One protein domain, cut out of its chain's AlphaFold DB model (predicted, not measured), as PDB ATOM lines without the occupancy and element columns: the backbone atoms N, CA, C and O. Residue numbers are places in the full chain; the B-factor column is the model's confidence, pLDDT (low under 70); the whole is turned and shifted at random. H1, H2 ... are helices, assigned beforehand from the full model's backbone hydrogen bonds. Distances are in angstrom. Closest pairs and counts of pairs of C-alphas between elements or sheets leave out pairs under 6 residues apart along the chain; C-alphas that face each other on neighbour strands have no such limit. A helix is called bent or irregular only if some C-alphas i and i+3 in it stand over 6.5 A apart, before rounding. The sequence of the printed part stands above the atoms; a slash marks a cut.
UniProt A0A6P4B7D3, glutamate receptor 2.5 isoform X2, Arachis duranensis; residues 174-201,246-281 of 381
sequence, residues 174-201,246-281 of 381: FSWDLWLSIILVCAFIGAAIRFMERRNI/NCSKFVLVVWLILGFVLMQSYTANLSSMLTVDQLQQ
ATOM      1  N   PHE A 174       1.645 -40.716-160.872       84.19
ATOM      2  CA  PHE A 174       2.862 -41.433-160.506       84.19
ATOM      3  C   PHE A 174       2.645 -42.263-159.239       84.19
ATOM      4  O   PHE A 174       1.970 -41.827-158.306       84.19
ATOM      5  N   SER A 175       3.229 -43.463-159.200       87.12
ATOM      6  CA  SER A 175       3.206 -44.300-158.001       87.12
ATOM      7  C   SER A 175       4.050 -43.675-156.892       87.12
ATOM      8  O   SER A 175       4.977 -42.904-157.151       87.12
ATOM      9  N   TRP A 176       3.751 -44.025-155.640       87.81
ATOM     10  CA  TRP A 176       4.553 -43.586-154.496       87.81
ATOM     11  C   TRP A 176       6.030 -43.980-154.632       87.81
ATOM     12  O   TRP A 176       6.903 -43.181-154.298       87.81
ATOM     13  N   ASP A 177       6.314 -45.147-155.213       88.50
ATOM     14  CA  ASP A 177       7.681 -45.603-155.482       88.50
ATOM     15  C   ASP A 177       8.414 -44.674-156.462       88.50
ATOM     16  O   ASP A 177       9.589 -44.347-156.271       88.50
ATOM     17  N   LEU A 178       7.715 -44.195-157.497       88.88
ATOM     18  CA  LEU A 178       8.278 -43.265-158.474       88.88
ATOM     19  C   LEU A 178       8.485 -41.872-157.868       88.88
ATOM     20  O   LEU A 178       9.526 -41.262-158.097       88.88
ATOM     21  N   TRP A 179       7.548 -41.392-157.046       89.50
ATOM     22  CA  TRP A 179       7.712 -40.142-156.297       89.50
ATOM     23  C   TRP A 179       8.955 -40.172-155.402       89.50
ATOM     24  O   TRP A 179       9.761 -39.240-155.432       89.50
ATOM     25  N   LEU A 180       9.149 -41.259-154.651       89.88
ATOM     26  CA  LEU A 180      10.336 -41.451-153.817       89.88
ATOM     27  C   LEU A 180      11.615 -41.523-154.656       89.88
ATOM     28  O   LEU A 180      12.620 -40.910-154.295       89.88
ATOM     29  N   SER A 181      11.567 -42.205-155.802       88.44
ATOM     30  CA  SER A 181      12.695 -42.294-156.735       88.44
ATOM     31  C   SER A 181      13.092 -40.925-157.290       88.44
ATOM     32  O   SER A 181      14.278 -40.604-157.323       88.44
ATOM     33  N   ILE A 182      12.121 -40.084-157.664       87.38
ATOM     34  CA  ILE A 182      12.373 -38.710-158.123       87.38
ATOM     35  C   ILE A 182      13.062 -37.912-157.015       87.38
ATOM     36  O   ILE A 182      14.104 -37.315-157.265       87.38
ATOM     37  N   ILE A 183      12.542 -37.946-155.783       85.25
ATOM     38  CA  ILE A 183      13.141 -37.235-154.640       85.25
ATOM     39  C   ILE A 183      14.583 -37.701-154.394       85.25
ATOM     40  O   ILE A 183      15.474 -36.871-154.196       85.25
ATOM     41  N   LEU A 184      14.835 -39.010-154.448       87.94
ATOM     42  CA  LEU A 184      16.164 -39.589-154.251       87.94
ATOM     43  C   LEU A 184      17.148 -39.162-155.351       87.94
ATOM     44  O   LEU A 184      18.268 -38.753-155.048       87.94
ATOM     45  N   VAL A 185      16.730 -39.213-156.618       86.81
ATOM     46  CA  VAL A 185      17.554 -38.804-157.767       86.81
ATOM     47  C   VAL A 185      17.819 -37.295-157.745       86.81
ATOM     48  O   VAL A 185      18.965 -36.885-157.938       86.81
ATOM     49  N   CYS A 186      16.812 -36.471-157.423       82.06
ATOM     50  CA  CYS A 186      16.971 -35.030-157.189       82.06
ATOM     51  C   CYS A 186      18.057 -34.762-156.135       82.06
ATOM     52  O   CYS A 186      18.962 -33.956-156.356       82.06
ATOM     53  N   ALA A 187      17.978 -35.448-154.989       82.00
ATOM     54  CA  ALA A 187      18.920 -35.279-153.889       82.00
ATOM     55  C   ALA A 187      20.338 -35.727-154.273       82.00
ATOM     56  O   ALA A 187      21.306 -35.029-153.968       82.00
ATOM     57  N   PHE A 188      20.467 -36.854-154.980       83.94
ATOM     58  CA  PHE A 188      21.748 -37.368-155.463       83.94
ATOM     59  C   PHE A 188      22.433 -36.390-156.425       83.94
ATOM     60  O   PHE A 188      23.610 -36.072-156.253       83.94
ATOM     61  N   ILE A 189      21.698 -35.857-157.403       78.25
ATOM     62  CA  ILE A 189      22.240 -34.915-158.390       78.25
ATOM     63  C   ILE A 189      22.591 -33.578-157.729       78.25
ATOM     64  O   ILE A 189      23.673 -33.042-157.974       78.25
ATOM     65  N   GLY A 190      21.750 -33.078-156.818       75.44
ATOM     66  CA  GLY A 190      22.062 -31.890-156.020       75.44
ATOM     67  C   GLY A 190      23.329 -32.064-155.170       75.44
ATOM     68  O   GLY A 190      24.174 -31.167-155.115       75.44
ATOM     69  N   ALA A 191      23.515 -33.239-154.562       77.12
ATOM     70  CA  ALA A 191      24.734 -33.575-153.830       77.12
ATOM     71  C   ALA A 191      25.964 -33.660-154.752       77.12
ATOM     72  O   ALA A 191      27.028 -33.156-154.387       77.12
ATOM     73  N   ALA A 192      25.825 -34.233-155.952       79.25
ATOM     74  CA  ALA A 192      26.899 -34.330-156.939       79.25
ATOM     75  C   ALA A 192      27.360 -32.949-157.433       79.25
ATOM     76  O   ALA A 192      28.563 -32.682-157.470       79.25
ATOM     77  N   ILE A 193      26.426 -32.042-157.740       74.69
ATOM     78  CA  ILE A 193      26.739 -30.653-158.120       74.69
ATOM     79  C   ILE A 193      27.476 -29.948-156.978       74.69
ATOM     80  O   ILE A 193      28.558 -29.398-157.186       74.69
ATOM     81  N   ARG A 194      26.963 -30.055-155.746       69.62
ATOM     82  CA  ARG A 194      27.602 -29.473-154.556       69.62
ATOM     83  C   ARG A 194      29.006 -30.027-154.315       69.62
ATOM     84  O   ARG A 194      29.896 -29.292-153.891       69.62
ATOM     85  N   PHE A 195      29.215 -31.320-154.549       74.44
ATOM     86  CA  PHE A 195      30.529 -31.943-154.434       74.44
ATOM     87  C   PHE A 195      31.502 -31.401-155.489       74.44
ATOM     88  O   PHE A 195      32.634 -31.051-155.149       74.44
ATOM     89  N   MET A 196      31.056 -31.261-156.743       70.38
ATOM     90  CA  MET A 196      31.855 -30.655-157.813       70.38
ATOM     91  C   MET A 196      32.224 -29.201-157.494       70.38
ATOM     92  O   MET A 196      33.378 -28.815-157.677       70.38
ATOM     93  N   GLU A 197      31.289 -28.412-156.961       70.88
ATOM     94  CA  GLU A 197      31.539 -27.026-156.550       70.88
ATOM     95  C   GLU A 197      32.510 -26.929-155.370       70.88
ATOM     96  O   GLU A 197      33.455 -26.145-155.420       70.88
ATOM     97  N   ARG A 198      32.351 -27.762-154.330       66.88
ATOM     98  CA  ARG A 198      33.278 -27.794-153.184       66.88
ATOM     99  C   ARG A 198      34.690 -28.176-153.594       66.88
ATOM    100  O   ARG A 198      35.640 -27.542-153.144       66.88
ATOM    101  N   ARG A 199      34.832 -29.192-154.451       66.31
ATOM    102  CA  ARG A 199      36.139 -29.583-154.983       66.31
ATOM    103  C   ARG A 199      36.756 -28.439-155.782       66.31
ATOM    104  O   ARG A 199      37.957 -28.237-155.689       66.31
ATOM    105  N   ASN A 200      35.950 -27.681-156.522       60.28
ATOM    106  CA  ASN A 200      36.431 -26.538-157.288       60.28
ATOM    107  C   ASN A 200      36.897 -25.380-156.393       60.28
ATOM    108  O   ASN A 200      37.986 -24.864-156.604       60.28
ATOM    109  N   ILE A 201      36.123 -25.014-155.365       61.78
ATOM    110  CA  ILE A 201      36.506 -23.971-154.395       61.78
ATOM    111  C   ILE A 201      37.781 -24.376-153.649       61.78
ATOM    112  O   ILE A 201      38.702 -23.577-153.531       61.78
ATOM    113  N   ASN A 246      32.972 -27.097-168.307       65.44
ATOM    114  CA  ASN A 246      32.033 -27.710-169.265       65.44
ATOM    115  C   ASN A 246      31.313 -28.956-168.705       65.44
ATOM    116  O   ASN A 246      30.172 -29.218-169.066       65.44
ATOM    117  N   CYS A 247      31.948 -29.690-167.784       64.19
ATOM    118  CA  CYS A 247      31.396 -30.904-167.177       64.19
ATOM    119  C   CYS A 247      30.188 -30.635-166.253       64.19
ATOM    120  O   CYS A 247      29.174 -31.311-166.376       64.19
ATOM    121  N   SER A 248      30.238 -29.610-165.391       67.69
ATOM    122  CA  SER A 248      29.097 -29.267-164.519       67.69
ATOM    123  C   SER A 248      27.915 -28.717-165.332       67.69
ATOM    124  O   SER A 248      26.766 -29.088-165.101       67.69
ATOM    125  N   LYS A 249      28.204 -27.925-166.379       71.12
ATOM    126  CA  LYS A 249      27.192 -27.466-167.346       71.12
ATOM    127  C   LYS A 249      26.517 -28.634-168.069       71.12
ATOM    128  O   LYS A 249      25.302 -28.626-168.218       71.12
ATOM    129  N   PHE A 250      27.282 -29.647-168.478       75.44
ATOM    130  CA  PHE A 250      26.731 -30.850-169.103       75.44
ATOM    131  C   PHE A 250      25.789 -31.609-168.155       75.44
ATOM    132  O   PHE A 250      24.678 -31.953-168.553       75.44
ATOM    133  N   VAL A 251      26.179 -31.797-166.888       76.88
ATOM    134  CA  VAL A 251      25.329 -32.442-165.869       76.88
ATOM    135  C   VAL A 251      24.035 -31.654-165.636       76.88
ATOM    136  O   VAL A 251      22.966 -32.254-165.566       76.88
ATOM    137  N   LEU A 252      24.105 -30.319-165.589       73.25
ATOM    138  CA  LEU A 252      22.926 -29.458-165.455       73.25
ATOM    139  C   LEU A 252      21.988 -29.563-166.669       73.25
ATOM    140  O   LEU A 252      20.775 -29.650-166.503       73.25
ATOM    141  N   VAL A 253      22.530 -29.597-167.889       78.00
ATOM    142  CA  VAL A 253      21.728 -29.756-169.115       78.00
ATOM    143  C   VAL A 253      21.026 -31.115-169.136       78.00
ATOM    144  O   VAL A 253      19.828 -31.176-169.402       78.00
ATOM    145  N   VAL A 254      21.731 -32.200-168.799       81.00
ATOM    146  CA  VAL A 254      21.133 -33.542-168.699       81.00
ATOM    147  C   VAL A 254      20.036 -33.579-167.628       81.00
ATOM    148  O   VAL A 254      18.979 -34.163-167.858       81.00
ATOM    149  N   TRP A 255      20.242 -32.907-166.492       81.62
ATOM    150  CA  TRP A 255      19.235 -32.769-165.440       81.62
ATOM    151  C   TRP A 255      17.969 -32.048-165.920       81.62
ATOM    152  O   TRP A 255      16.860 -32.525-165.682       81.62
ATOM    153  N   LEU A 256      18.119 -30.930-166.634       78.75
ATOM    154  CA  LEU A 256      16.988 -30.180-167.187       78.75
ATOM    155  C   LEU A 256      16.215 -30.999-168.226       78.75
ATOM    156  O   LEU A 256      14.985 -30.981-168.219       78.75
ATOM    157  N   ILE A 257      16.915 -31.760-169.071       83.69
ATOM    158  CA  ILE A 257      16.282 -32.679-170.027       83.69
ATOM    159  C   ILE A 257      15.489 -33.758-169.279       83.69
ATOM    160  O   ILE A 257      14.339 -34.016-169.631       83.69
ATOM    161  N   LEU A 258      16.056 -34.349-168.222       85.12
ATOM    162  CA  LEU A 258      15.361 -35.342-167.400       85.12
ATOM    163  C   LEU A 258      14.101 -34.754-166.745       85.12
ATOM    164  O   LEU A 258      13.029 -35.350-166.838       85.12
ATOM    165  N   GLY A 259      14.206 -33.571-166.133       84.56
ATOM    166  CA  GLY A 259      13.068 -32.868-165.536       84.56
ATOM    167  C   GLY A 259      11.974 -32.550-166.558       84.56
ATOM    168  O   GLY A 259      10.791 -32.754-166.283       84.56
ATOM    169  N   PHE A 260      12.358 -32.134-167.766       85.25
ATOM    170  CA  PHE A 260      11.423 -31.889-168.862       85.25
ATOM    171  C   PHE A 260      10.698 -33.169-169.295       85.25
ATOM    172  O   PHE A 260       9.472 -33.174-169.385       85.25
ATOM    173  N   VAL A 261      11.419 -34.277-169.498       89.44
ATOM    174  CA  VAL A 261      10.817 -35.574-169.860       89.44
ATOM    175  C   VAL A 261       9.857 -36.065-168.773       89.44
ATOM    176  O   VAL A 261       8.769 -36.550-169.092       89.44
ATOM    177  N   LEU A 262      10.207 -35.897-167.493       88.44
ATOM    178  CA  LEU A 262       9.323 -36.226-166.371       88.44
ATOM    179  C   LEU A 262       8.049 -35.371-166.377       88.44
ATOM    180  O   LEU A 262       6.959 -35.910-166.193       88.44
ATOM    181  N   MET A 263       8.157 -34.068-166.647       86.56
ATOM    182  CA  MET A 263       7.005 -33.161-166.734       86.56
ATOM    183  C   MET A 263       6.072 -33.514-167.902       86.56
ATOM    184  O   MET A 263       4.848 -33.525-167.743       86.56
ATOM    185  N   GLN A 264       6.641 -33.854-169.063       91.38
ATOM    186  CA  GLN A 264       5.877 -34.320-170.224       91.38
ATOM    187  C   GLN A 264       5.167 -35.644-169.925       91.38
ATOM    188  O   GLN A 264       3.974 -35.779-170.189       91.38
ATOM    189  N   SER A 265       5.866 -36.590-169.296       91.12
ATOM    190  CA  SER A 265       5.306 -37.894-168.921       91.12
ATOM    191  C   SER A 265       4.192 -37.762-167.880       91.12
ATOM    192  O   SER A 265       3.159 -38.417-167.993       91.12
ATOM    193  N   TYR A 266       4.354 -36.867-166.902       90.38
ATOM    194  CA  TYR A 266       3.317 -36.549-165.919       90.38
ATOM    195  C   TYR A 266       2.055 -36.007-166.597       90.38
ATOM    196  O   TYR A 266       0.950 -36.485-166.340       90.38
ATOM    197  N   THR A 267       2.223 -35.038-167.500       89.56
ATOM    198  CA  THR A 267       1.104 -34.411-168.216       89.56
ATOM    199  C   THR A 267       0.393 -35.420-169.120       89.56
ATOM    200  O   THR A 267      -0.837 -35.469-169.134       89.56
ATOM    201  N   ALA A 268       1.146 -36.277-169.818       90.00
ATOM    202  CA  ALA A 268       0.600 -37.348-170.647       90.00
ATOM    203  C   ALA A 268      -0.199 -38.369-169.819       90.00
ATOM    204  O   ALA A 268      -1.329 -38.699-170.182       90.00
ATOM    205  N   ASN A 269       0.335 -38.811-168.678       89.25
ATOM    206  CA  ASN A 269      -0.343 -39.766-167.800       89.25
ATOM    207  C   ASN A 269      -1.595 -39.172-167.151       89.25
ATOM    208  O   ASN A 269      -2.629 -39.833-167.100       89.25
ATOM    209  N   LEU A 270      -1.536 -37.919-166.692       85.62
ATOM    210  CA  LEU A 270      -2.700 -37.227-166.142       85.62
ATOM    211  C   LEU A 270      -3.798 -37.063-167.202       85.62
ATOM    212  O   LEU A 270      -4.961 -37.350-166.930       85.62
ATOM    213  N   SER A 271      -3.429 -36.649-168.418       86.06
ATOM    214  CA  SER A 271      -4.359 -36.508-169.545       86.06
ATOM    215  C   SER A 271      -4.994 -37.846-169.932       86.06
ATOM    216  O   SER A 271      -6.213 -37.936-170.092       86.06
ATOM    217  N   SER A 272      -4.189 -38.911-170.014       85.31
ATOM    218  CA  SER A 272      -4.669 -40.267-170.279       85.31
ATOM    219  C   SER A 272      -5.641 -40.734-169.198       85.31
ATOM    220  O   SER A 272      -6.725 -41.197-169.531       85.31
ATOM    221  N   MET A 273      -5.318 -40.531-167.918       78.44
ATOM    222  CA  MET A 273      -6.200 -40.894-166.809       78.44
ATOM    223  C   MET A 273      -7.537 -40.143-166.868       78.44
ATOM    224  O   MET A 273      -8.588 -40.765-166.746       78.44
ATOM    225  N   LEU A 274      -7.516 -38.827-167.108       76.62
ATOM    226  CA  LEU A 274      -8.737 -38.025-167.232       76.62
ATOM    227  C   LEU A 274      -9.578 -38.438-168.442       76.62
ATOM    228  O   LEU A 274     -10.803 -38.440-168.370       76.62
ATOM    229  N   THR A 275      -8.925 -38.822-169.537       78.50
ATOM    230  CA  THR A 275      -9.601 -39.285-170.751       78.50
ATOM    231  C   THR A 275     -10.186 -40.687-170.556       78.50
ATOM    232  O   THR A 275     -11.308 -40.946-170.981       78.50
ATOM    233  N   VAL A 276      -9.481 -41.591-169.868       69.06
ATOM    234  CA  VAL A 276      -9.976 -42.936-169.534       69.06
ATOM    235  C   VAL A 276     -11.155 -42.861-168.568       69.06
ATOM    236  O   VAL A 276     -12.169 -43.489-168.844       69.06
ATOM    237  N   ASP A 277     -11.087 -42.053-167.508       62.84
ATOM    238  CA  ASP A 277     -12.215 -41.866-166.580       62.84
ATOM    239  C   ASP A 277     -13.448 -41.245-167.285       62.84
ATOM    240  O   ASP A 277     -14.587 -41.498-166.890       62.84
ATOM    241  N   GLN A 278     -13.248 -40.454-168.350       58.62
ATOM    242  CA  GLN A 278     -14.333 -39.920-169.186       58.62
ATOM    243  C   GLN A 278     -14.920 -40.956-170.159       58.62
ATOM    244  O   GLN A 278     -16.131 -40.959-170.383       58.62
ATOM    245  N   LEU A 279     -14.085 -41.823-170.744       59.16
ATOM    246  CA  LEU A 279     -14.495 -42.821-171.742       59.16
ATOM    247  C   LEU A 279     -15.044 -44.107-171.108       59.16
ATOM    248  O   LEU A 279     -16.008 -44.686-171.607       59.16
ATOM    249  N   GLN A 280     -14.453 -44.549-170.002       55.12
ATOM    250  CA  GLN A 280     -14.916 -45.656-169.179       55.12
ATOM    251  C   GLN A 280     -15.578 -45.077-167.934       55.12
ATOM    252  O   GLN A 280     -14.995 -45.050-166.853       55.12
ATOM    253  N   GLN A 281     -16.831 -44.632-168.067       57.00
ATOM    254  CA  GLN A 281     -17.656 -44.495-166.871       57.00
ATOM    255  C   GLN A 281     -17.679 -45.857-166.182       57.00
ATOM    256  O   GLN A 281     -18.204 -46.820-166.739       57.00
TER     257      GLN A 281
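What this domain is: This is residues 174 to 201 and 246 to 281 of the 381 residues of the protein "glutamate receptor 2.5 isoform X2" of Arachis duranensis (UniProt A0A6P4B7D3). Two long, straight helices, H1 and H2, run opposite ways in a long thin rod, loosely side by side over part of their length and shifted along each other. Residues 271 to 281, of which 271 to 279 belong to H2, stick out beyond H1 and stand free, and residues 175 to 181, of which 176 to 181 belong to H1, also stand free, where the two helices draw away from each other. The printed part has 64 residues with two named helices, H1 then H2, and no named strand; the class is all helix. It is extended, with a radius of gyration of the C-alphas of 16.7 A, and spans 59 by 22 by 9 A.

Where its parts are: The printed part begins at Phe 174, two residues before the first helix. H1 covers residues 176 to 201 and is 37.5 A long from its first C-alpha, at (4.553, -43.586, -154.496), to its last, at (36.506, -23.971, -154.395). H2, the longest helix, covers residues 246 to 279 and is 49.0 A long, from C-alpha 246 at (32.033, -27.710, -169.265) to C-alpha 279 at (-14.495, -42.821, -171.742). Neither helix is bent.

How they stand to each other: H1 and H2 only just touch, with 3 pairs of C-alphas within 8 A. The closest C-alphas are those of Ile 193 and Ser 248, 7.0 A apart. H1 touches with residues 189 to 196 alone, and H2 with residues 248 to 255 alone. Their lines stand at a shallow tilt of 14 degrees, opposite ways, and their centres are 17.7 A apart. In H1 and H2 every O i to N i+4 pair is within hydrogen-bond range.

The domain as a whole: The two C-alphas farthest apart, those of Ile 201 and Gln 281, are 59.2 A apart. Residues 202 to 245 are cut out, and C-alphas 201 and 246 are 16.0 A apart across the cut; the link from H1 to H2 is the link across the cut. Mean pLDDT of the printed part is 78.7; it is under 70 at residue 194, residues 198 to 201, residues 246 to 248 and residues 276 to 281.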